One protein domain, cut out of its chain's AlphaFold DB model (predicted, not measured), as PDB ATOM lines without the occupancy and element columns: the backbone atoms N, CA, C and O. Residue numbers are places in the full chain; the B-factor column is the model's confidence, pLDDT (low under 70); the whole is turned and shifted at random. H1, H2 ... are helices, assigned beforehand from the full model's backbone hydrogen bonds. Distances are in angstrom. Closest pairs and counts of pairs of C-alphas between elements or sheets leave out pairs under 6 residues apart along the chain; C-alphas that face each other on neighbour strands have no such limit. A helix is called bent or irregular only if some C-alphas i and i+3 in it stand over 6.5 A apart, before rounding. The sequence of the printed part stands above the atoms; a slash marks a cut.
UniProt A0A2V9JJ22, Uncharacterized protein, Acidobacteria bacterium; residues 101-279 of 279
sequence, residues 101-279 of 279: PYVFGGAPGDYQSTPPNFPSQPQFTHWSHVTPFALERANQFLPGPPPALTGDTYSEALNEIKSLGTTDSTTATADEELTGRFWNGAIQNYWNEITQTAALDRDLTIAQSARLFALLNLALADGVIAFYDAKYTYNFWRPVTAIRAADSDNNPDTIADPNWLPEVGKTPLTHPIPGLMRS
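AT A GLANCE: This is residues 101 to 279 of the 279 residues of an uncharacterized protein of Acidobacteria bacterium (UniProt A0A2V9JJ22). A loop-rich body around H2 and H6 has an arm reaching away from it, a helical hairpin of H4 and the long H5, while H1 packs on residues 222 to 230 of H5. The 179 printed residues have six named helices, H1 to H6 in order, and no named strand: all helix, with under half of the residues in named elements. The whole is only just compact, close to loose (radius of gyration of the C-alphas 18.6 A), and spans 59 by 39 by 31 A.

IN THESE COORDINATES: H1, residues 138 to 141, begins at C-alpha 138 (12.057, -37.299, 8.330) and is irregular, 7.5 A long. H2 is residues 152 to 164, 18.1 A; H3 174 to 183, 14.4 A; H4 187 to 200, 20.2 A; H5 206 to 234, 41.8 A; H6 239 to 244, 8.3 A, ending at C-alpha 244 (13.341, -56.595, -17.280).

HOW THE PARTS SIT: H1 touches H5, closest C-alphas Ala 138 and Ala 226, 4.5 A. H2, with residues 158 to 162 alone, touches H6 about perpendicular, 89 degrees, closest C-alphas Leu 158 and Pro 239, 6.9 A. H4 and H5, a hairpin, touch through residues 209 to 220 of H5 alone, a shallow tilt of 18 degrees, opposite ways, closest C-alphas Ala 199 and Ser 209, 6.3 A. H3 touches no helix. In H2 to H6 every O i to N i+4 pair is within hydrogen-bond range; H1 is too short for one.

THE WHOLE: The C-alphas farthest apart, Thr 205 and Pro 252, are 59.6 A apart. The printed part has no cut, and no link between helices is long. Residues 265 to 279 are under 70 in pLDDT.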
ATOM      1  N   PRO A 101       7.542 -55.076   8.904       95.56
ATOM      2  CA  PRO A 101       7.378 -56.011   7.800       95.56
ATOM      3  C   PRO A 101       6.844 -55.299   6.561       95.56
ATOM      4  O   PRO A 101       5.801 -54.647   6.598       95.56
ATOM      5  N   TYR A 102       7.570 -55.430   5.462       95.38
ATOM      6  CA  TYR A 102       7.222 -54.841   4.185       95.38
ATOM      7  C   TYR A 102       6.361 -55.811   3.370       95.38
ATOM      8  O   TYR A 102       6.674 -57.002   3.251       95.38
ATOM      9  N   VAL A 103       5.281 -55.280   2.793       94.69
ATOM     10  CA  VAL A 103       4.353 -56.009   1.924       94.69
ATOM     11  C   VAL A 103       4.621 -55.597   0.483       94.69
ATOM     12  O   VAL A 103       4.482 -54.429   0.131       94.69
ATOM     13  N   PHE A 104       5.005 -56.562  -0.351       94.81
ATOM     14  CA  PHE A 104       5.252 -56.320  -1.768       94.81
ATOM     15  C   PHE A 104       3.943 -56.049  -2.513       94.81
ATOM     16  O   PHE A 104       2.970 -56.790  -2.367       94.81
ATOM     17  N   GLY A 105       3.951 -54.995  -3.328       93.94
ATOM     18  CA  GLY A 105       2.951 -54.774  -4.365       93.94
ATOM     19  C   GLY A 105       3.262 -55.588  -5.625       93.94
ATOM     20  O   GLY A 105       4.314 -56.225  -5.726       93.94
ATOM     21  N   GLY A 106       2.330 -55.587  -6.576       93.00
ATOM     22  CA  GLY A 106       2.447 -56.320  -7.842       93.00
ATOM     23  C   GLY A 106       2.165 -55.470  -9.080       93.00
ATOM     24  O   GLY A 106       2.107 -56.017 -10.178       93.00
ATOM     25  N   ALA A 107       1.948 -54.163  -8.916       95.50
ATOM     26  CA  ALA A 107       1.742 -53.260 -10.037       95.50
ATOM     27  C   ALA A 107       3.092 -52.856 -10.664       95.50
ATOM     28  O   ALA A 107       4.114 -52.823  -9.968       95.50
ATOM     29  N   PRO A 108       3.118 -52.504 -11.962       96.06
ATOM     30  CA  PRO A 108       4.271 -51.842 -12.565       96.06
ATOM     31  C   PRO A 108       4.683 -50.616 -11.742       96.06
ATOM     32  O   PRO A 108       3.835 -49.826 -11.326       96.06
ATOM     33  N   GLY A 109       5.984 -50.467 -11.489       94.81
ATOM     34  CA  GLY A 109       6.522 -49.417 -10.621       94.81
ATOM     35  C   GLY A 109       6.695 -49.811  -9.152       94.81
ATOM     36  O   GLY A 109       7.515 -49.184  -8.485       94.81
ATOM     37  N   ASP A 110       6.025 -50.854  -8.650       96.19
ATOM     38  CA  ASP A 110       6.198 -51.309  -7.264       96.19
ATOM     39  C   ASP A 110       7.569 -51.957  -7.057       96.19
ATOM     40  O   ASP A 110       7.996 -52.827  -7.823       96.19
ATOM     41  N   TYR A 111       8.245 -51.606  -5.964       95.75
ATOM     42  CA  TYR A 111       9.503 -52.232  -5.586       95.75
ATOM     43  C   TYR A 111       9.365 -53.736  -5.425       95.75
ATOM     44  O   TYR A 111       8.540 -54.229  -4.655       95.75
ATOM     45  N   GLN A 112      10.266 -54.437  -6.107       95.06
ATOM     46  CA  GLN A 112      10.428 -55.876  -6.035       95.06
ATOM     47  C   GLN A 112      11.772 -56.221  -5.417       95.06
ATOM     48  O   GLN A 112      12.744 -55.470  -5.525       95.06
ATOM     49  N   SER A 113      11.833 -57.401  -4.814       93.69
ATOM     50  CA  SER A 113      13.100 -57.976  -4.388       93.69
ATOM     51  C   SER A 113      13.990 -58.256  -5.601       93.69
ATOM     52  O   SER A 113      13.517 -58.721  -6.639       93.69
ATOM     53  N   THR A 114      15.279 -57.950  -5.491       91.00
ATOM     54  CA  THR A 114      16.185 -57.882  -6.642       91.00
ATOM     55  C   THR A 114      17.317 -58.918  -6.604       91.00
ATOM     56  O   THR A 114      17.714 -59.389  -5.531       91.00
ATOM     57  N   PRO A 115      17.890 -59.270  -7.774       86.62
ATOM     58  CA  PRO A 115      19.047 -60.154  -7.850       86.62
ATOM     59  C   PRO A 115      20.304 -59.553  -7.188       86.62
ATOM     60  O   PRO A 115      20.430 -58.327  -7.056       86.62
ATOM     61  N   PRO A 116      21.280 -60.409  -6.822       85.62
ATOM     62  CA  PRO A 116      21.276 -61.869  -7.011       85.62
ATOM     63  C   PRO A 116      20.564 -62.638  -5.890       85.62
ATOM     64  O   PRO A 116      20.193 -63.790  -6.079       85.62
ATOM     65  N   ASN A 117      20.377 -62.010  -4.729       85.06
ATOM     66  CA  ASN A 117      20.001 -62.720  -3.507       85.06
ATOM     67  C   ASN A 117      18.492 -62.779  -3.254       85.06
ATOM     68  O   ASN A 117      18.082 -63.577  -2.419       85.06
ATOM     69  N   PHE A 118      17.694 -61.932  -3.918       89.19
ATOM     70  CA  PHE A 118      16.241 -61.847  -3.745       89.19
ATOM     71  C   PHE A 118      15.811 -61.914  -2.265       89.19
ATOM     72  O   PHE A 118      15.103 -62.842  -1.862       89.19
ATOM     73  N   PRO A 119      16.272 -60.970  -1.417       91.69
ATOM     74  CA  PRO A 119      15.942 -60.995   0.003       91.69
ATOM     75  C   PRO A 119      14.425 -60.961   0.222       91.69
ATOM     76  O   PRO A 119      13.694 -60.254  -0.473       91.69
ATOM     77  N   SER A 120      13.947 -61.683   1.233       92.81
ATOM     78  CA  SER A 120      12.516 -61.750   1.550       92.81
ATOM     79  C   SER A 120      11.952 -60.446   2.119       92.81
ATOM     80  O   SER A 120      10.736 -60.281   2.155       92.81
ATOM     81  N   GLN A 121      12.816 -59.533   2.577       93.81
ATOM     82  CA  GLN A 121      12.471 -58.222   3.125       93.81
ATOM     83  C   GLN A 121      13.534 -57.183   2.727       93.81
ATOM     84  O   GLN A 121      14.728 -57.503   2.761       93.81
ATOM     85  N   PRO A 122      13.139 -55.944   2.380       93.31
ATOM     86  CA  PRO A 122      14.074 -54.838   2.238       93.31
ATOM     87  C   PRO A 122      14.603 -54.387   3.609       93.31
ATOM     88  O   PRO A 122      14.024 -54.678   4.658       93.31
ATOM     89  N   GLN A 123      15.732 -53.679   3.613       91.94
ATOM     90  CA  GLN A 123      16.396 -53.246   4.848       91.94
ATOM     91  C   GLN A 123      15.956 -51.856   5.308       91.94
ATOM     92  O   GLN A 123      15.647 -50.997   4.487       91.94
ATOM     93  N   PHE A 124      16.037 -51.588   6.615       94.00
ATOM     94  CA  PHE A 124      15.801 -50.254   7.193       94.00
ATOM     95  C   PHE A 124      14.363 -49.723   7.014       94.00
ATOM     96  O   PHE A 124      14.146 -48.516   6.971       94.00
ATOM     97  N   THR A 125      13.362 -50.608   6.968       95.50
ATOM     98  CA  THR A 125      11.930 -50.256   6.820       95.50
ATOM     99  C   THR A 125      11.366 -49.376   7.938       95.50
ATOM    100  O   THR A 125      10.325 -48.759   7.759       95.50
ATOM    101  N   HIS A 126      12.035 -49.305   9.090       95.56
ATOM    102  CA  HIS A 126      11.648 -48.449  10.214       95.56
ATOM    103  C   HIS A 126      12.466 -47.152  10.296       95.56
ATOM    104  O   HIS A 126      12.236 -46.344  11.190       95.56
ATOM    105  N   TRP A 127      13.467 -46.954   9.432       97.00
ATOM    106  CA  TRP A 127      14.515 -45.960   9.687       97.00
ATOM    107  C   TRP A 127      14.035 -44.509   9.568       97.00
ATOM    108  O   TRP A 127      14.598 -43.621  10.200       97.00
ATOM    109  N   SER A 128      12.943 -44.270   8.836       96.31
ATOM    110  CA  SER A 128      12.247 -42.977   8.819       96.31
ATOM    111  C   SER A 128      11.618 -42.606  10.168       96.31
ATOM    112  O   SER A 128      11.291 -41.445  10.392       96.31
ATOM    113  N   HIS A 129      11.448 -43.567  11.083       96.88
ATOM    114  CA  HIS A 129      10.908 -43.340  12.427       96.88
ATOM    115  C   HIS A 129      12.001 -43.064  13.466       96.88
ATOM    116  O   HIS A 129      11.684 -42.835  14.634       96.88
ATOM    117  N   VAL A 130      13.278 -43.087  13.069       98.31
ATOM    118  CA  VAL A 130      14.361 -42.671  13.957       98.31
ATOM    119  C   VAL A 130      14.230 -41.171  14.210       98.31
ATOM    120  O   VAL A 130      14.102 -40.380  13.278       98.31
ATOM    121  N   THR A 131      14.276 -40.773  15.478       98.25
ATOM    122  CA  THR A 131      14.253 -39.369  15.897       98.25
ATOM    123  C   THR A 131      15.453 -38.661  15.266       98.25
ATOM    124  O   THR A 131      16.584 -39.065  15.559       98.25
ATOM    125  N   PRO A 132      15.265 -37.629  14.427       98.25
ATOM    126  CA  PRO A 132      16.390 -36.917  13.827       98.25
ATOM    127  C   PRO A 132      17.259 -36.187  14.864       98.25
ATOM    128  O   PRO A 132      16.869 -36.014  16.021       98.25
ATOM    129  N   PHE A 133      18.458 -35.779  14.456       97.75
ATOM    130  CA  PHE A 133      19.392 -34.984  15.254       97.75
ATOM    131  C   PHE A 133      19.157 -33.476  15.079       97.75
ATOM    132  O   PHE A 133      19.189 -32.736  16.058       97.75
ATOM    133  N   ALA A 134      18.944 -33.013  13.849       96.25
ATOM    134  CA  ALA A 134      18.795 -31.605  13.479       96.25
ATOM    135  C   ALA A 134      17.507 -31.310  12.688       96.25
ATOM    136  O   ALA A 134      16.967 -30.212  12.813       96.25
ATOM    137  N   LEU A 135      17.010 -32.254  11.882       97.62
ATOM    138  CA  LEU A 135      15.716 -32.131  11.207       97.62
ATOM    139  C   LEU A 135      14.564 -32.138  12.216       97.62
ATOM    140  O   LEU A 135      14.619 -32.790  13.255       97.62
ATOM    141  N   GLU A 136      13.465 -31.475  11.865       97.31
ATOM    142  CA  GLU A 136      12.235 -31.515  12.662       97.31
ATOM    143  C   GLU A 136      11.485 -32.842  12.477       97.31
ATOM    144  O   GLU A 136      10.827 -33.333  13.394       97.31
ATOM    145  N   ARG A 137      11.560 -33.422  11.273       96.50
ATOM    146  CA  ARG A 137      10.907 -34.681  10.882       96.50
ATOM    147  C   ARG A 137      11.551 -35.268   9.629       96.50
ATOM    148  O   ARG A 137      12.111 -34.532   8.819       96.50
ATOM    149  N   ALA A 138      11.418 -36.580   9.434       97.06
ATOM    150  CA  ALA A 138      12.057 -37.299   8.330       97.06
ATOM    151  C   ALA A 138      11.647 -36.781   6.936       97.06
ATOM    152  O   ALA A 138      12.494 -36.598   6.067       97.06
ATOM    153  N   ASN A 139      10.370 -36.443   6.747       96.00
ATOM    154  CA  ASN A 139       9.838 -35.960   5.470       96.00
ATOM    155  C   ASN A 139       9.982 -34.441   5.247       96.00
ATOM    156  O   ASN A 139       9.346 -33.894   4.346       96.00
ATOM    157  N   GLN A 140      10.791 -33.735   6.050       96.81
ATOM    158  CA  GLN A 140      10.986 -32.282   5.927       96.81
ATOM    159  C   GLN A 140      11.481 -31.865   4.531       96.81
ATOM    160  O   GLN A 140      11.120 -30.791   4.052       96.81
ATOM    161  N   PHE A 141      12.266 -32.727   3.877       95.31
ATOM    162  CA  PHE A 141      12.818 -32.521   2.534       95.31
ATOM    163  C   PHE A 141      12.395 -33.618   1.548       95.31
ATOM    164  O   PHE A 141      13.154 -33.961   0.643       95.31
ATOM    165  N   LEU A 142      11.203 -34.195   1.729       94.19
ATOM    166  CA  LEU A 142      10.668 -35.188   0.798       94.19
ATOM    167  C   LEU A 142      10.593 -34.568  -0.618       94.19
ATOM    168  O   LEU A 142       9.903 -33.558  -0.788       94.19
ATOM    169  N   PRO A 143      11.302 -35.119  -1.628       91.81
ATOM    170  CA  PRO A 143      11.234 -34.612  -3.000       91.81
ATOM    171  C   PRO A 143       9.851 -34.880  -3.600       91.81
ATOM    172  O   PRO A 143       9.036 -35.536  -2.967       91.81
ATOM    173  N   GLY A 144       9.575 -34.409  -4.819       92.38
ATOM    174  CA  GLY A 144       8.364 -34.799  -5.553       92.38
ATOM    175  C   GLY A 144       8.326 -36.299  -5.903       92.38
ATOM    176  O   GLY A 144       9.335 -36.994  -5.738       92.38
ATOM    177  N   PRO A 145       7.175 -36.811  -6.380       92.50
ATOM    178  CA  PRO A 145       7.055 -38.204  -6.796       92.50
ATOM    179  C   PRO A 145       7.966 -38.535  -7.982       92.50
ATOM    180  O   PRO A 145       8.317 -37.638  -8.752       92.50
ATOM    181  N   PRO A 146       8.341 -39.818  -8.156       92.06
ATOM    182  CA  PRO A 146       9.059 -40.253  -9.345       92.06
ATOM    183  C   PRO A 146       8.249 -39.951 -10.619       92.06
ATOM    184  O   PRO A 146       7.015 -39.886 -10.557       92.06
ATOM    185  N   PRO A 147       8.920 -39.796 -11.776       93.56
ATOM    186  CA  PRO A 147       8.245 -39.620 -13.056       93.56
ATOM    187  C   PRO A 147       7.223 -40.729 -13.330       93.56
ATOM    188  O   PRO A 147       7.419 -41.888 -12.954       93.56
ATOM    189  N   ALA A 148       6.129 -40.372 -14.005       95.56
ATOM    190  CA  ALA A 148       5.133 -41.344 -14.435       95.56
ATOM    191  C   ALA A 148       5.753 -42.341 -15.424       95.56
ATOM    192  O   ALA A 148       6.465 -41.934 -16.338       95.56
ATOM    193  N   LEU A 149       5.428 -43.630 -15.276       96.50
ATOM    194  CA  LEU A 149       5.988 -44.702 -16.109       96.50
ATOM    195  C   LEU A 149       5.746 -44.500 -17.609       96.50
ATOM    196  O   LEU A 149       6.568 -44.886 -18.425       96.50
ATOM    197  N   THR A 150       4.649 -43.847 -17.988       96.38
ATOM    198  CA  THR A 150       4.292 -43.585 -19.389       96.38
ATOM    199  C   THR A 150       4.843 -42.259 -19.929       96.38
ATOM    200  O   THR A 150       4.406 -41.820 -20.986       96.38
ATOM    201  N   GLY A 151       5.680 -41.546 -19.167       96.06
ATOM    202  CA  GLY A 151       6.198 -40.231 -19.547       96.06
ATOM    203  C   GLY A 151       7.626 -40.281 -20.086       96.06
ATOM    204  O   GLY A 151       8.419 -41.126 -19.670       96.06
ATOM    205  N   ASP A 152       7.962 -39.315 -20.939       96.62
ATOM    206  CA  ASP A 152       9.264 -39.205 -21.612       96.62
ATOM    207  C   ASP A 152      10.438 -39.177 -20.620       96.62
ATOM    208  O   ASP A 152      11.435 -39.867 -20.796       96.62
ATOM    209  N   THR A 153      10.296 -38.463 -19.498       95.69
ATOM    210  CA  THR A 153      11.340 -38.398 -18.460       95.69
ATOM    211  C   THR A 153      11.680 -39.775 -17.879       95.69
ATOM    212  O   THR A 153      12.831 -40.035 -17.533       95.69
ATOM    213  N   TYR A 154      10.693 -40.669 -17.756       96.44
ATOM    214  CA  TYR A 154      10.937 -42.027 -17.275       96.44
ATOM    215  C   TYR A 154      11.645 -42.876 -18.337       96.44
ATOM    216  O   TYR A 154      12.622 -43.553 -18.007       96.44
ATOM    217  N   SER A 155      11.186 -42.842 -19.593       96.88
ATOM    218  CA  SER A 155      11.788 -43.642 -20.666       96.88
ATOM    219  C   SER A 155      13.212 -43.187 -20.984       96.88
ATOM    220  O   SER A 155      14.087 -44.035 -21.151       96.88
ATOM    221  N   GLU A 156      13.489 -41.880 -20.975       96.62
ATOM    222  CA  GLU A 156      14.841 -41.326 -21.121       96.62
ATOM    223  C   GLU A 156      15.787 -41.858 -20.033       96.62
ATOM    224  O   GLU A 156      16.830 -42.433 -20.349       96.62
ATOM    225  N   ALA A 157      15.396 -41.749 -18.758       95.00
ATOM    226  CA  ALA A 157      16.212 -42.217 -17.638       95.00
ATOM    227  C   ALA A 157      16.414 -43.743 -17.656       95.00
ATOM    228  O   ALA A 157      17.516 -44.237 -17.404       95.00
ATOM    229  N   LEU A 158      15.365 -44.514 -17.964       95.94
ATOM    230  CA  LEU A 158      15.457 -45.971 -18.048       95.94
ATOM    231  C   LEU A 158      16.391 -46.408 -19.181       95.94
ATOM    232  O   LEU A 158      17.216 -47.300 -18.972       95.94
ATOM    233  N   ASN A 159      16.292 -45.781 -20.355       96.44
ATOM    234  CA  ASN A 159      17.123 -46.107 -21.511       96.44
ATOM    235  C   ASN A 159      18.588 -45.695 -21.303       96.44
ATOM    236  O   ASN A 159      19.485 -46.459 -21.669       96.44
ATOM    237  N   GLU A 160      18.846 -44.558 -20.648       94.62
ATOM    238  CA  GLU A 160      20.198 -44.159 -20.236       94.62
ATOM    239  C   GLU A 160      20.818 -45.210 -19.301       94.62
ATOM    240  O   GLU A 160      21.901 -45.730 -19.582       94.62
ATOM    241  N   ILE A 161      20.105 -45.607 -18.239       94.00
ATOM    242  CA  ILE A 161      20.582 -46.633 -17.298       94.00
ATOM    243  C   ILE A 161      20.780 -47.978 -18.003       94.00
ATOM    244  O   ILE A 161      21.770 -48.664 -17.744       94.00
ATOM    245  N   LYS A 162      19.866 -48.360 -18.902       94.12
ATOM    246  CA  LYS A 162      19.965 -49.606 -19.667       94.12
ATOM    247  C   LYS A 162      21.233 -49.644 -20.519       94.12
ATOM    248  O   LYS A 162      21.885 -50.688 -20.557       94.12
ATOM    249  N   SER A 163      21.572 -48.527 -21.167       94.06
ATOM    250  CA  SER A 163      22.735 -48.407 -22.053       94.06
ATOM    251  C   SER A 163      24.054 -48.320 -21.290       94.06
ATOM    252  O   SER A 163      25.011 -48.995 -21.654       94.06
ATOM    253  N   LEU A 164      24.116 -47.493 -20.241       92.25
ATOM    254  CA  LEU A 164      25.357 -47.224 -19.511       92.25
ATOM    255  C   LEU A 164      25.649 -48.276 -18.444       92.25
ATOM    256  O   LEU A 164      26.792 -48.689 -18.297       92.25
ATOM    257  N   GLY A 165      24.629 -48.712 -17.703       89.06
ATOM    258  CA  GLY A 165      24.790 -49.450 -16.452       89.06
ATOM    259  C   GLY A 165      24.814 -50.971 -16.575       89.06
ATOM    260  O   GLY A 165      24.688 -51.634 -15.547       89.06
ATOM    261  N   THR A 166      24.904 -51.535 -17.782       90.19
ATOM    262  CA  THR A 166      24.948 -52.994 -17.997       90.19
ATOM    263  C   THR A 166      26.344 -53.579 -17.730       90.19
ATOM    264  O   THR A 166      27.342 -52.886 -17.898       90.19
ATOM    265  N   THR A 167      26.433 -54.857 -17.335       82.44
ATOM    266  CA  THR A 167      27.698 -55.547 -16.980       82.44
ATOM    267  C   THR A 167      28.786 -55.532 -18.052       82.44
ATOM    268  O   THR A 167      29.959 -55.516 -17.697       82.44
ATOM    269  N   ASP A 168      28.415 -55.448 -19.327       82.19
ATOM    270  CA  ASP A 168      29.349 -55.370 -20.455       82.19
ATOM    271  C   ASP A 168      29.062 -54.120 -21.303       82.19
ATOM    272  O   ASP A 168      28.875 -54.191 -22.520       82.19
ATOM    273  N   SER A 169      28.924 -52.970 -20.636       87.69
ATOM    274  CA  SER A 169      28.596 -51.706 -21.295       87.69
ATOM    275  C   SER A 169      29.623 -51.362 -22.372       87.69
ATOM    276  O   SER A 169      30.820 -51.285 -22.122       87.69
ATOM    277  N   THR A 170      29.147 -51.125 -23.593       90.25
ATOM    278  CA  THR A 170      29.960 -50.577 -24.693       90.25
ATOM    279  C   THR A 170      29.754 -49.073 -24.865       90.25
ATOM    280  O   THR A 170      30.374 -48.463 -25.735       90.25
ATOM    281  N   THR A 171      28.858 -48.485 -24.062       93.00
ATOM    282  CA  THR A 171      28.500 -47.061 -24.118       93.00
ATOM    283  C   THR A 171      29.200 -46.261 -23.026       93.00
ATOM    284  O   THR A 171      29.592 -45.126 -23.279       93.00
ATOM    285  N   ALA A 172      29.366 -46.841 -21.832       90.94
ATOM    286  CA  ALA A 172      30.059 -46.179 -20.736       90.94
ATOM    287  C   ALA A 172      31.543 -45.987 -21.067       90.94
ATOM    288  O   ALA A 172      32.222 -46.870 -21.594       90.94
ATOM    289  N   THR A 173      32.059 -44.810 -20.747       92.88
ATOM    290  CA  THR A 173      33.490 -44.539 -20.767       92.88
ATOM    291  C   THR A 173      34.171 -45.185 -19.561       92.88
ATOM    292  O   THR A 173      33.567 -45.394 -18.509       92.88
ATOM    293  N   ALA A 174      35.480 -45.431 -19.669       90.19
ATOM    294  CA  ALA A 174      36.262 -45.982 -18.561       90.19
ATOM    295  C   ALA A 174      36.202 -45.112 -17.285       90.19
ATOM    296  O   ALA A 174      36.300 -45.642 -16.179       90.19
ATOM    297  N   ASP A 175      36.046 -43.793 -17.435       91.06
ATOM    298  CA  ASP A 175      35.923 -42.858 -16.311       91.06
ATOM    299  C   ASP A 175      34.550 -42.948 -15.626       91.06
ATOM    300  O   ASP A 175      34.471 -42.954 -14.397       91.06
ATOM    301  N   GLU A 176      33.471 -43.104 -16.398       90.38
ATOM    302  CA  GLU A 176      32.118 -43.310 -15.863       90.38
ATOM    303  C   GLU A 176      32.022 -44.621 -15.080       90.38
ATOM    304  O   GLU A 176      31.536 -44.627 -13.946       90.38
ATOM    305  N   GLU A 177      32.557 -45.714 -15.629       87.06
ATOM    306  CA  GLU A 177      32.610 -46.996 -14.923       87.06
ATOM    307  C   GLU A 177      33.444 -46.908 -13.635       87.06
ATOM    308  O   GLU A 177      33.053 -47.400 -12.572       87.06
ATOM    309  N   LEU A 178      34.624 -46.276 -13.704       88.31
ATOM    310  CA  LEU A 178      35.486 -46.101 -12.538       88.31
ATOM    311  C   LEU A 178      34.783 -45.275 -11.458       88.31
ATOM    312  O   LEU A 178      34.822 -45.651 -10.286       88.31
ATOM    313  N   THR A 179      34.109 -44.195 -11.850       88.62
ATOM    314  CA  THR A 179      33.329 -43.337 -10.953       88.62
ATOM    315  C   THR A 179      32.192 -44.116 -10.296       88.62
ATOM    316  O   THR A 179      32.026 -44.045  -9.075       88.62
ATOM    317  N   GLY A 180      31.446 -44.908 -11.072       85.19
ATOM    318  CA  GLY A 180      30.378 -45.769 -10.563       85.19
ATOM    319  C   GLY A 180      30.886 -46.772  -9.528       85.19
ATOM    320  O   GLY A 180      30.312 -46.892  -8.444       85.19
ATOM    321  N   ARG A 181      32.013 -47.439  -9.806       85.00
ATOM    322  CA  ARG A 181      32.648 -48.382  -8.869       85.00
ATOM    323  C   ARG A 181      33.186 -47.692  -7.618       85.00
ATOM    324  O   ARG A 181      33.012 -48.220  -6.520       85.00
ATOM    325  N   PHE A 182      33.809 -46.525  -7.768       87.31
ATOM    326  CA  PHE A 182      34.399 -45.768  -6.665       87.31
ATOM    327  C   PHE A 182      33.341 -45.322  -5.645       87.31
ATOM    328  O   PHE A 182      33.511 -45.534  -4.447       87.31
ATOM    329  N   TRP A 183      32.213 -44.769  -6.101       88.00
ATOM    330  CA  TRP A 183      31.169 -44.241  -5.212       88.00
ATOM    331  C   TRP A 183      30.166 -45.285  -4.700       88.00
ATOM    332  O   TRP A 183      29.299 -44.951  -3.894       88.00
ATOM    333  N   ASN A 184      30.290 -46.554  -5.104       83.31
ATOM    334  CA  ASN A 184      29.414 -47.641  -4.646       83.31
ATOM    335  C   ASN A 184      29.720 -48.126  -3.208       83.31
ATOM    336  O   ASN A 184      29.019 -48.985  -2.672       83.31
ATOM    337  N   GLY A 185      30.783 -47.615  -2.579       79.38
ATOM    338  CA  GLY A 185      31.128 -47.926  -1.190       79.38
ATOM    339  C   GLY A 185      30.227 -47.238  -0.152       79.38
ATOM    340  O   GLY A 185      29.306 -46.485  -0.465       79.38
ATOM    341  N   ALA A 186      30.510 -47.489   1.129       84.31
ATOM    342  CA  ALA A 186      29.810 -46.836   2.232       84.31
ATOM    343  C   ALA A 186      30.153 -45.337   2.264       84.31
ATOM    344  O   ALA A 186      31.211 -44.941   2.751       84.31
ATOM    345  N   ILE A 187      29.245 -44.503   1.749       86.38
ATOM    346  CA  ILE A 187      29.455 -43.061   1.551       86.38
ATOM    347  C   ILE A 187      29.876 -42.327   2.835       86.38
ATOM    348  O   ILE A 187      30.659 -41.382   2.786       86.38
ATOM    349  N   GLN A 188      29.415 -42.794   3.997       90.38
ATOM    350  CA  GLN A 188      29.781 -42.240   5.298       90.38
ATOM    351  C   GLN A 188      31.270 -42.433   5.609       90.38
ATOM    352  O   GLN A 188      31.872 -41.550   6.217       90.38
ATOM    353  N   ASN A 189      31.875 -43.546   5.183       91.00
ATOM    354  CA  ASN A 189      33.300 -43.800   5.395       91.00
ATOM    355  C   ASN A 189      34.133 -42.832   4.553       91.00
ATOM    356  O   ASN A 189      34.972 -42.126   5.106       91.00
ATOM    357  N   TYR A 190      33.813 -42.697   3.260       93.06
ATOM    358  CA  TYR A 190      34.500 -41.752   2.375       93.06
ATOM    359  C   TYR A 190      34.427 -40.317   2.892       93.06
ATOM    360  O   TYR A 190      35.443 -39.630   2.955       93.06
ATOM    361  N   TRP A 191      33.250 -39.851   3.319       95.69
ATOM    362  CA  TRP A 191      33.133 -38.493   3.847       95.69
ATOM    363  C   TRP A 191      33.879 -38.293   5.166       95.69
ATOM    364  O   TRP A 191      34.422 -37.208   5.380       95.69
ATOM    365  N   ASN A 192      33.948 -39.304   6.037       96.94
ATOM    366  CA  ASN A 192      34.754 -39.218   7.255       96.94
ATOM    367  C   ASN A 192      36.262 -39.195   6.940       96.94
ATOM    368  O   ASN A 192      36.974 -38.390   7.537       96.94
ATOM    369  N   GLU A 193      36.735 -39.981   5.969       96.06
ATOM    370  CA  GLU A 193      38.130 -39.953   5.497       96.06
ATOM    371  C   GLU A 193      38.490 -38.605   4.854       96.06
ATOM    372  O   GLU A 193      39.480 -37.976   5.231       96.06
ATOM    373  N   ILE A 194      37.646 -38.094   3.949       96.56
ATOM    374  CA  ILE A 194      37.806 -36.762   3.340       96.56
ATOM    375  C   ILE A 194      37.871 -35.684   4.427       96.56
ATOM    376  O   ILE A 194      38.712 -34.785   4.377       96.56
ATOM    377  N   THR A 195      36.999 -35.782   5.430       97.62
ATOM    378  CA  THR A 195      36.943 -34.825   6.540       97.62
ATOM    379  C   THR A 195      38.180 -34.903   7.423       97.62
ATOM    380  O   THR A 195      38.688 -33.864   7.842       97.62
ATOM    381  N   GLN A 196      38.703 -36.104   7.673       97.69
ATOM    382  CA  GLN A 196      39.948 -36.296   8.408       97.69
ATOM    383  C   GLN A 196      41.127 -35.648   7.677       97.69
ATOM    384  O   GLN A 196      41.834 -34.840   8.279       97.69
ATOM    385  N   THR A 197      41.293 -35.932   6.383       98.25
ATOM    386  CA  THR A 197      42.336 -35.325   5.543       98.25
ATOM    387  C   THR A 197      42.223 -33.804   5.550       98.25
ATOM    388  O   THR A 197      43.179 -33.106   5.870       98.25
ATOM    389  N   ALA A 198      41.020 -33.270   5.325       97.88
ATOM    390  CA  ALA A 198      40.781 -31.830   5.318       97.88
ATOM    391  C   ALA A 198      41.040 -31.150   6.674       97.88
ATOM    392  O   ALA A 198      41.376 -29.961   6.692       97.88
ATOM    393  N   ALA A 199      40.835 -31.861   7.788       98.12
ATOM    394  CA  ALA A 199      41.112 -31.364   9.132       98.12
ATOM    395  C   ALA A 199      42.617 -31.322   9.429       98.12
ATOM    396  O   ALA A 199      43.080 -30.357  10.037       98.12
ATOM    397  N   LEU A 200      43.363 -32.338   8.980       98.00
ATOM    398  CA  LEU A 200      44.820 -32.403   9.104       98.00
ATOM    399  C   LEU A 200      45.501 -31.354   8.219       98.00
ATOM    400  O   LEU A 200      46.299 -30.576   8.724       98.00
ATOM    401  N   ASP A 201      45.111 -31.250   6.947       98.25
ATOM    402  CA  ASP A 201      45.675 -30.284   5.989       98.25
ATOM    403  C   ASP A 201      45.485 -28.818   6.412       98.25
ATOM    404  O   ASP A 201      46.178 -27.923   5.930       98.25
ATOM    405  N   ARG A 202      44.501 -28.551   7.281       98.00
ATOM    406  CA  ARG A 202      44.191 -27.214   7.807       98.00
ATOM    407  C   ARG A 202      44.650 -27.001   9.248       98.00
ATOM    408  O   ARG A 202      44.260 -25.995   9.838       98.00
ATOM    409  N   ASP A 203      45.406 -27.941   9.816       97.94
ATOM    410  CA  ASP A 203      45.899 -27.890  11.195       97.94
ATOM    411  C   ASP A 203      44.788 -27.563  12.215       97.94
ATOM    412  O   ASP A 203      44.950 -26.738  13.122       97.94
ATOM    413  N   LEU A 204      43.608 -28.174  12.048       98.38
ATOM    414  CA  LEU A 204      42.467 -27.869  12.907       98.38
ATOM    415  C   LEU A 204      42.743 -28.270  14.360       98.38
ATOM    416  O   LEU A 204      43.166 -29.383  14.676       98.38
ATOM    417  N   THR A 205      42.411 -27.368  15.282       97.88
ATOM    418  CA  THR A 205      42.436 -27.661  16.719       97.88
ATOM    419  C   THR A 205      41.427 -28.758  17.074       97.88
ATOM    420  O   THR A 205      40.413 -28.923  16.399       97.88
ATOM    421  N   ILE A 206      41.613 -29.434  18.216       97.12
ATOM    422  CA  ILE A 206      40.665 -30.452  18.722       97.12
ATOM    423  C   ILE A 206      39.218 -29.928  18.749       97.12
ATOM    424  O   ILE A 206      38.293 -30.654  18.401       97.12
ATOM    425  N   ALA A 207      39.008 -28.661  19.125       98.31
ATOM    426  CA  ALA A 207      37.674 -28.060  19.152       98.31
ATOM    427  C   ALA A 207      37.080 -27.863  17.748       98.31
ATOM    428  O   ALA A 207      35.895 -28.125  17.544       98.31
ATOM    429  N   GLN A 208      37.895 -27.439  16.777       98.56
ATOM    430  CA  GLN A 208      37.465 -27.301  15.384       98.56
ATOM    431  C   GLN A 208      37.171 -28.665  14.757       98.56
ATOM    432  O   GLN A 208      36.114 -28.825  14.149       98.56
ATOM    433  N   SER A 209      38.038 -29.657  14.966       98.56
ATOM    434  CA  SER A 209      37.844 -31.021  14.469       98.56
ATOM    435  C   SER A 209      36.606 -31.673  15.086       98.56
ATOM    436  O   SER A 209      35.759 -32.179  14.356       98.56
ATOM    437  N   ALA A 210      36.422 -31.586  16.410       98.69
ATOM    438  CA  ALA A 210      35.236 -32.122  17.080       98.69
ATOM    439  C   ALA A 210      33.939 -31.517  16.518       98.69
ATOM    440  O   ALA A 210      32.980 -32.243  16.258       98.69
ATOM    441  N   ARG A 211      33.928 -30.201  16.265       98.50
ATOM    442  CA  ARG A 211      32.791 -29.520  15.637       98.50
ATOM    443  C   ARG A 211      32.568 -29.978  14.199       98.50
ATOM    444  O   ARG A 211      31.431 -30.252  13.832       98.50
ATOM    445  N   LEU A 212      33.625 -30.057  13.394       98.56
ATOM    446  CA  LEU A 212      33.540 -30.466  11.994       98.56
ATOM    447  C   LEU A 212      32.954 -31.880  11.860       98.56
ATOM    448  O   LEU A 212      31.985 -32.073  11.128       98.56
ATOM    449  N   PHE A 213      33.475 -32.841  12.625       98.69
ATOM    450  CA  PHE A 213      32.978 -34.217  12.612       98.69
ATOM    451  C   PHE A 213      31.558 -34.351  13.168       98.69
ATOM    452  O   PHE A 213      30.800 -35.190  12.679       98.69
ATOM    453  N   ALA A 214      31.173 -33.544  14.163       98.69
ATOM    454  CA  ALA A 214      29.792 -33.515  14.634       98.69
ATOM    455  C   ALA A 214      28.847 -32.986  13.553       98.69
ATOM    456  O   ALA A 214      27.887 -33.670  13.220       98.69
ATOM    457  N   LEU A 215      29.142 -31.836  12.943       98.44
ATOM    458  CA  LEU A 215      28.306 -31.281  11.873       98.44
ATOM    459  C   LEU A 215      28.131 -32.269  10.716       98.44
ATOM    460  O   LEU A 215      27.005 -32.498  10.280       98.44
ATOM    461  N   LEU A 216      29.224 -32.896  10.272       98.50
ATOM    462  CA  LEU A 216      29.177 -33.904   9.221       98.50
ATOM    463  C   LEU A 216      28.281 -35.084   9.609       98.50
ATOM    464  O   LEU A 216      27.353 -35.419   8.883       98.50
ATOM    465  N   ASN A 217      28.563 -35.739  10.737       98.38
ATOM    466  CA  ASN A 217      27.906 -37.004  11.055       98.38
ATOM    467  C   ASN A 217      26.452 -36.821  11.511       98.38
ATOM    468  O   ASN A 217      25.646 -37.722  11.298       98.38
ATOM    469  N   LEU A 218      26.098 -35.665  12.080       98.25
ATOM    470  CA  LEU A 218      24.705 -35.327  12.378       98.25
ATOM    471  C   LEU A 218      23.929 -35.089  11.074       98.25
ATOM    472  O   LEU A 218      22.844 -35.637  10.909       98.25
ATOM    473  N   ALA A 219      24.518 -34.367  10.113       97.56
ATOM    474  CA  ALA A 219      23.914 -34.175   8.795       97.56
ATOM    475  C   ALA A 219      23.790 -35.491   8.007       97.56
ATOM    476  O   ALA A 219      22.768 -35.727   7.370       97.56
ATOM    477  N   LEU A 220      24.797 -36.372   8.069       97.25
ATOM    478  CA  LEU A 220      24.734 -37.696   7.443       97.25
ATOM    479  C   LEU A 220      23.644 -38.571   8.074       97.25
ATOM    480  O   LEU A 220      22.903 -39.220   7.339       97.25
ATOM    481  N   ALA A 221      23.529 -38.591   9.406       97.12
ATOM    482  CA  ALA A 221      22.496 -39.364  10.095       97.12
ATOM    483  C   ALA A 221      21.089 -38.927   9.660       97.12
ATOM    484  O   ALA A 221      20.283 -39.757   9.241       97.12
ATOM    485  N   ASP A 222      20.834 -37.623   9.666       98.06
ATOM    486  CA  ASP A 222      19.550 -37.053   9.259       98.06
ATOM    487  C   ASP A 222      19.265 -37.218   7.770       98.06
ATOM    488  O   ASP A 222      18.136 -37.523   7.382       98.06
ATOM    489  N   GLY A 223      20.296 -37.084   6.935       96.06
ATOM    490  CA  GLY A 223      20.208 -37.368   5.510       96.06
ATOM    491  C   GLY A 223      19.751 -38.802   5.255       96.06
ATOM    492  O   GLY A 223      18.883 -39.021   4.418       96.06
ATOM    493  N   VAL A 224      20.262 -39.779   6.013       94.88
ATOM    494  CA  VAL A 224      19.834 -41.183   5.905       94.88
ATOM    495  C   VAL A 224      18.388 -41.374   6.378       94.88
ATOM    496  O   VAL A 224      17.640 -42.109   5.735       94.88
ATOM    497  N   ILE A 225      17.963 -40.701   7.452       97.75
ATOM    498  CA  ILE A 225      16.573 -40.744   7.938       97.75
ATOM    499  C   ILE A 225      15.606 -40.229   6.860       97.75
ATOM    500  O   ILE A 225      14.672 -40.937   6.481       97.75
ATOM    501  N   ALA A 226      15.875 -39.047   6.297       96.81
ATOM    502  CA  ALA A 226      15.067 -38.466   5.223       96.81
ATOM    503  C   ALA A 226      15.118 -39.294   3.926       96.81
ATOM    504  O   ALA A 226      14.119 -39.460   3.226       96.81
ATOM    505  N   PHE A 227      16.279 -39.870   3.612       92.75
ATOM    506  CA  PHE A 227      16.463 -40.731   2.447       92.75
ATOM    507  C   PHE A 227      15.617 -42.004   2.533       92.75
ATOM    508  O   PHE A 227      15.020 -42.405   1.532       92.75
ATOM    509  N   TYR A 228      15.537 -42.636   3.708       95.12
ATOM    510  CA  TYR A 228      14.682 -43.806   3.906       95.12
ATOM    511  C   TYR A 228      13.194 -43.458   3.951       95.12
ATOM    512  O   TYR A 228      12.389 -44.235   3.441       95.12
ATOM    513  N   ASP A 229      12.824 -42.284   4.460       96.38
ATOM    514  CA  ASP A 229      11.449 -41.784   4.365       96.38
ATOM    515  C   ASP A 229      10.983 -41.678   2.905       96.38
ATOM    516  O   ASP A 229       9.964 -42.262   2.532       96.38
ATOM    517  N   ALA A 230      11.793 -41.064   2.037       95.31
ATOM    518  CA  ALA A 230      11.496 -40.978   0.609       95.31
ATOM    519  C   ALA A 230      11.426 -42.359  -0.072       95.31
ATOM    520  O   ALA A 230      10.532 -42.606  -0.884       95.31
ATOM    521  N   LYS A 231      12.334 -43.283   0.275       93.44
ATOM    522  CA  LYS A 231      12.348 -44.656  -0.266       93.44
ATOM    523  C   LYS A 231      11.041 -45.388  -0.043       93.44
ATOM    524  O   LYS A 231      10.470 -45.927  -0.990       93.44
ATOM    525  N   TYR A 232      10.604 -45.406   1.209       95.19
ATOM    526  CA  TYR A 232       9.425 -46.150   1.624       95.19
ATOM    527  C   TYR A 232       8.122 -45.398   1.339       95.19
ATOM    528  O   TYR A 232       7.082 -46.038   1.231       95.19
ATOM    529  N   THR A 233       8.181 -44.078   1.122       95.00
ATOM    530  CA  THR A 233       7.056 -43.297   0.588       95.00
ATOM    531  C   THR A 233       6.783 -43.631  -0.877       95.00
ATOM    532  O   THR A 233       5.637 -43.880  -1.243       95.00
ATOM    533  N   TYR A 234       7.817 -43.644  -1.727       94.00
ATOM    534  CA  TYR A 234       7.628 -43.820  -3.174       94.00
ATOM    535  C   TYR A 234       7.558 -45.254  -3.636       94.00
ATOM    536  O   TYR A 234       7.017 -45.523  -4.704       94.00
ATOM    537  N   ASN A 235       8.123 -46.163  -2.855       92.62
ATOM    538  CA  ASN A 235       8.018 -47.583  -3.096       92.62
ATOM    539  C   ASN A 235       8.426 -48.037  -4.514       92.62
ATOM    540  O   ASN A 235       7.917 -49.028  -5.021       92.62
ATOM    541  N   PHE A 236       9.339 -47.307  -5.162       95.31
ATOM    542  CA  PHE A 236       9.571 -47.449  -6.598       95.31
ATOM    543  C   PHE A 236      10.503 -48.622  -6.934       95.31
ATOM    544  O   PHE A 236      11.429 -48.935  -6.182       95.31
ATOM    545  N   TRP A 237      10.312 -49.266  -8.079       96.06
ATOM    546  CA  TRP A 237      11.156 -50.368  -8.537       96.06
ATOM    547  C   TRP A 237      12.574 -49.957  -8.936       96.06
ATOM    548  O   TRP A 237      12.828 -48.865  -9.439       96.06
ATOM    549  N   ARG A 238      13.534 -50.858  -8.703       95.06
ATOM    550  CA  ARG A 238      14.931 -50.692  -9.134       95.06
ATOM    551  C   ARG A 238      15.039 -50.835 -10.662       95.06
ATOM    552  O   ARG A 238      14.273 -51.612 -11.230       95.06
ATOM    553  N   PRO A 239      16.046 -50.214 -11.309       94.81
ATOM    554  CA  PRO A 239      16.232 -50.321 -12.758       94.81
ATOM    555  C   PRO A 239      16.298 -51.756 -13.285       94.81
ATOM    556  O   PRO A 239      15.719 -52.044 -14.319       94.81
ATOM    557  N   VAL A 240      16.914 -52.690 -12.546       94.88
ATOM    558  CA  VAL A 240      16.945 -54.109 -12.947       94.88
ATOM    559  C   VAL A 240      15.546 -54.715 -13.084       94.88
ATOM    560  O   VAL A 240      15.320 -55.523 -13.973       94.88
ATOM    561  N   THR A 241      14.600 -54.328 -12.227       96.00
ATOM    562  CA  THR A 241      13.209 -54.782 -12.313       96.00
ATOM    563  C   THR A 241      12.501 -54.073 -13.460       96.00
ATOM    564  O   THR A 241      11.892 -54.738 -14.288       96.00
ATOM    565  N   ALA A 242      12.642 -52.746 -13.534       96.81
ATOM    566  CA  ALA A 242      12.006 -51.914 -14.550       96.81
ATOM    567  C   ALA A 242      12.416 -52.320 -15.976       96.81
ATOM    568  O   ALA A 242      11.562 -52.576 -16.812       96.81
ATOM    569  N   ILE A 243      13.716 -52.478 -16.242       97.31
ATOM    570  CA  ILE A 243      14.249 -52.860 -17.561       97.31
ATOM    571  C   ILE A 243      13.813 -54.276 -17.950       97.31
ATOM    572  O   ILE A 243      13.513 -54.531 -19.115       97.31
ATOM    573  N   ARG A 244      13.764 -55.214 -16.998       96.38
ATOM    574  CA  ARG A 244      13.341 -56.595 -17.280       96.38
ATOM    575  C   ARG A 244      11.845 -56.721 -17.540       96.38
ATOM    576  O   ARG A 244      11.460 -57.625 -18.271       96.38
ATOM    577  N   ALA A 245      11.040 -55.845 -16.942       96.69
ATOM    578  CA  ALA A 245       9.580 -55.851 -17.011       96.69
ATOM    579  C   ALA A 245       9.012 -54.634 -17.764       96.69
ATOM    580  O   ALA A 245       7.870 -54.241 -17.527       96.69
ATOM    581  N   ALA A 246       9.801 -54.003 -18.641       97.00
ATOM    582  CA  ALA A 246       9.384 -52.792 -19.351       97.00
ATOM    583  C   ALA A 246       8.178 -53.035 -20.281       97.00
ATOM    584  O   ALA A 246       7.425 -52.127 -20.577       97.00
ATOM    585  N   ASP A 247       7.906 -54.281 -20.669       95.94
ATOM    586  CA  ASP A 247       6.685 -54.664 -21.387       95.94
ATOM    587  C   ASP A 247       5.392 -54.503 -20.560       95.94
ATOM    588  O   ASP A 247       4.293 -54.592 -21.108       95.94
ATOM    589  N   SER A 248       5.512 -54.252 -19.252       95.56
ATOM    590  CA  SER A 248       4.395 -54.042 -18.326       95.56
ATOM    591  C   SER A 248       4.177 -52.584 -17.908       95.56
ATOM    592  O   SER A 248       3.196 -52.299 -17.226       95.56
ATOM    593  N   ASP A 249       5.050 -51.647 -18.295       94.75
ATOM    594  CA  ASP A 249       4.996 -50.252 -17.826       94.75
ATOM    595  C   ASP A 249       4.072 -49.333 -18.656       94.75
ATOM    596  O   ASP A 249       3.867 -48.169 -18.301       94.75
ATOM    597  N   ASN A 250       3.461 -49.879 -19.716       95.31
ATOM    598  CA  ASN A 250       2.614 -49.188 -20.692       95.31
ATOM    599  C   ASN A 250       3.305 -48.017 -21.421       95.31
ATOM    600  O   ASN A 250       2.622 -47.096 -21.880       95.31
ATOM    601  N   ASN A 251       4.630 -48.044 -21.558       96.75
ATOM    602  CA  ASN A 251       5.398 -47.045 -22.285       96.75
ATOM    603  C   ASN A 251       5.940 -47.629 -23.608       96.75
ATOM    604  O   ASN A 251       6.709 -48.585 -23.590       96.75
ATOM    605  N   PRO A 252       5.563 -47.089 -24.782       96.81
ATOM    606  CA  PRO A 252       6.066 -47.591 -26.063       96.81
ATOM    607  C   PRO A 252       7.559 -47.302 -26.300       96.81
ATOM    608  O   PRO A 252       8.152 -47.918 -27.185       96.81
ATOM    609  N   ASP A 253       8.158 -46.388 -25.529       97.31
ATOM    610  CA  ASP A 253       9.560 -45.973 -25.659       97.31
ATOM    611  C   ASP A 253      10.509 -46.764 -24.744       97.31
ATOM    612  O   ASP A 253      11.718 -46.507 -24.713       97.31
ATOM    613  N   THR A 254       9.991 -47.744 -24.001       96.69
ATOM    614  CA  THR A 254      10.788 -48.685 -23.213       96.69
ATOM    615  C   THR A 254      10.728 -50.078 -23.837       96.69
ATOM    616  O   THR A 254       9.728 -50.519 -24.400       96.69
ATOM    617  N   ILE A 255      11.856 -50.788 -23.797       96.88
ATOM    618  CA  ILE A 255      11.974 -52.133 -24.374       96.88
ATOM    619  C   ILE A 255      12.488 -53.070 -23.295       96.88
ATOM    620  O   ILE A 255      13.557 -52.827 -22.726       96.88
ATOM    621  N   ALA A 256      11.768 -54.166 -23.056       97.19
ATOM    622  CA  ALA A 256      12.175 -55.154 -22.070       97.19
ATOM    623  C   ALA A 256      13.494 -55.832 -22.464       97.19
ATOM    624  O   ALA A 256      13.719 -56.188 -23.621       97.19
ATOM    625  N   ASP A 257      14.370 -56.025 -21.486       95.94
ATOM    626  CA  ASP A 257      15.516 -56.926 -21.590       95.94
ATOM    627  C   ASP A 257      15.532 -57.844 -20.360       95.94
ATOM    628  O   ASP A 257      16.063 -57.464 -19.311       95.94
ATOM    629  N   PRO A 258      14.949 -59.055 -20.464       94.38
ATOM    630  CA  PRO A 258      14.844 -59.996 -19.348       94.38
ATOM    631  C   PRO A 258      16.193 -60.441 -18.764       94.38
ATOM    632  O   PRO A 258      16.243 -60.894 -17.617       94.38
ATOM    633  N   ASN A 259      17.281 -60.312 -19.531       92.06
ATOM    634  CA  ASN A 259      18.616 -60.750 -19.133       92.06
ATOM    635  C   ASN A 259      19.488 -59.605 -18.609       92.06
ATOM    636  O   ASN A 259      20.585 -59.870 -18.117       92.06
ATOM    637  N   TRP A 260      19.005 -58.359 -18.655       93.56
ATOM    638  CA  TRP A 260      19.772 -57.197 -18.221       93.56
ATOM    639  C   TRP A 260      20.246 -57.345 -16.772       93.56
ATOM    640  O   TRP A 260      19.470 -57.700 -15.873       93.56
ATOM    641  N   LEU A 261      21.527 -57.071 -16.535       90.62
ATOM    642  CA  LEU A 261      22.160 -57.086 -15.221       90.62
ATOM    643  C   LEU A 261      22.964 -55.796 -15.035       90.62
ATOM    644  O   LEU A 261      23.628 -55.363 -15.974       90.62
ATOM    645  N   PRO A 262      22.932 -55.194 -13.833       88.50
ATOM    646  CA  PRO A 262      23.721 -54.005 -13.565       88.50
ATOM    647  C   PRO A 262      25.215 -54.342 -13.485       88.50
ATOM    648  O   PRO A 262      25.586 -55.404 -12.982       88.50
ATOM    649  N   GLU A 263      26.076 -53.401 -13.868       84.00
ATOM    650  CA  GLU A 263      27.540 -53.528 -13.824       84.00
ATOM    651  C   GLU A 263      28.067 -53.960 -12.457       84.00
ATOM    652  O   GLU A 263      28.843 -54.905 -12.335       84.00
ATOM    653  N   VAL A 264      27.548 -53.348 -11.397       75.50
ATOM    654  CA  VAL A 264      27.943 -53.653 -10.018       75.50
ATOM    655  C   VAL A 264      27.518 -55.054  -9.546       75.50
ATOM    656  O   VAL A 264      27.839 -55.437  -8.419       75.50
ATOM    657  N   GLY A 265      26.774 -55.823 -10.358       66.31
ATOM    658  CA  GLY A 265      26.378 -57.224 -10.134       66.31
ATOM    659  C   GLY A 265      25.459 -57.475  -8.930       66.31
ATOM    660  O   GLY A 265      24.845 -58.536  -8.808       66.31
ATOM    661  N   LYS A 266      25.340 -56.500  -8.028       63.62
ATOM    662  CA  LYS A 266      24.515 -56.501  -6.824       63.62
ATOM    663  C   LYS A 266      23.762 -55.190  -6.751       63.62
ATOM    664  O   LYS A 266      24.346 -54.115  -6.834       63.62
ATOM    665  N   THR A 267      22.459 -55.285  -6.543       65.50
ATOM    666  CA  THR A 267      21.629 -54.110  -6.283       65.50
ATOM    667  C   THR A 267      21.476 -53.907  -4.774       65.50
ATOM    668  O   THR A 267      21.360 -54.896  -4.044       65.50
ATOM    669  N   PRO A 268      21.480 -52.658  -4.268       69.81
ATOM    670  CA  PRO A 268      21.218 -52.425  -2.854       69.81
ATOM    671  C   PRO A 268      19.815 -52.913  -2.468       69.81
ATOM    672  O   PRO A 268      18.858 -52.734  -3.224       69.81
ATOM    673  N   LEU A 269      19.689 -53.486  -1.267       65.12
ATOM    674  CA  LEU A 269      18.485 -54.175  -0.769       65.12
ATOM    675  C   LEU A 269      17.383 -53.215  -0.273       65.12
ATOM    676  O   LEU A 269      16.709 -53.471   0.724       65.12
ATOM    677  N   THR A 270      17.266 -52.060  -0.920       58.47
ATOM    678  CA  THR A 270      16.371 -50.954  -0.551       58.47
ATOM    679  C   THR A 270      15.786 -50.335  -1.818       58.47
ATOM    680  O   THR A 270      16.261 -50.620  -2.917       58.47
ATOM    681  N   HIS A 271      14.793 -49.459  -1.712       68.38
ATOM    682  CA  HIS A 271      14.203 -48.751  -2.856       68.38
ATOM    683  C   HIS A 271      15.200 -47.780  -3.517       68.38
ATOM    684  O   HIS A 271      16.140 -47.330  -2.862       68.38
ATOM    685  N   PRO A 272      15.068 -47.438  -4.807       68.06
ATOM    686  CA  PRO A 272      16.035 -46.615  -5.532       68.06
ATOM    687  C   PRO A 272      15.952 -45.130  -5.192       68.06
ATOM    688  O   PRO A 272      16.986 -44.507  -4.968       68.06
ATOM    689  N   ILE A 273      14.748 -44.568  -5.122       60.69
ATOM    690  CA  ILE A 273      14.529 -43.121  -5.013       60.69
ATOM    691  C   ILE A 273      14.899 -42.622  -3.614       60.69
ATOM    692  O   ILE A 273      14.670 -43.348  -2.648       60.69
ATOM    693  N   PRO A 274      15.541 -41.447  -3.474       55.78
ATOM    694  CA  PRO A 274      15.917 -40.469  -4.512       55.78
ATOM    695  C   PRO A 274      17.235 -40.731  -5.268       55.78
ATOM    696  O   PRO A 274      17.637 -39.918  -6.085       55.78
ATOM    697  N   GLY A 275      17.940 -41.839  -5.040       50.41
ATOM    698  CA  GLY A 275      19.324 -42.009  -5.506       50.41
ATOM    699  C   GLY A 275      19.547 -42.349  -6.987       50.41
ATOM    700  O   GLY A 275      20.695 -42.571  -7.349       50.41
ATOM    701  N   LEU A 276      18.507 -42.477  -7.822       48.03
ATOM    702  CA  LEU A 276      18.639 -43.090  -9.161       48.03
ATOM    703  C   LEU A 276      17.879 -42.406 -10.306       48.03
ATOM    704  O   LEU A 276      18.044 -42.828 -11.442       48.03
ATOM    705  N   MET A 277      17.079 -41.370 -10.050       35.12
ATOM    706  CA  MET A 277      16.481 -40.573 -11.127       35.12
ATOM    707  C   MET A 277      16.768 -39.105 -10.854       35.12
ATOM    708  O   MET A 277      16.464 -38.616  -9.764       35.12
ATOM    709  N   ARG A 278      17.400 -38.427 -11.818       31.88
ATOM    710  CA  ARG A 278      17.507 -36.967 -11.785       31.88
ATOM    711  C   ARG A 278      16.080 -36.425 -11.860       31.88
ATOM    712  O   ARG A 278      15.362 -36.737 -12.803       31.88
ATOM    713  N   SER A 279      15.668 -35.720 -10.810       32.16
ATOM    714  CA  SER A 279      14.430 -34.935 -10.780       32.16
ATOM    715  C   SER A 279      14.505 -33.765 -11.746       32.16
ATOM    716  O   SER A 279      15.592 -33.134 -11.751       32.16
TER     717      SER A 279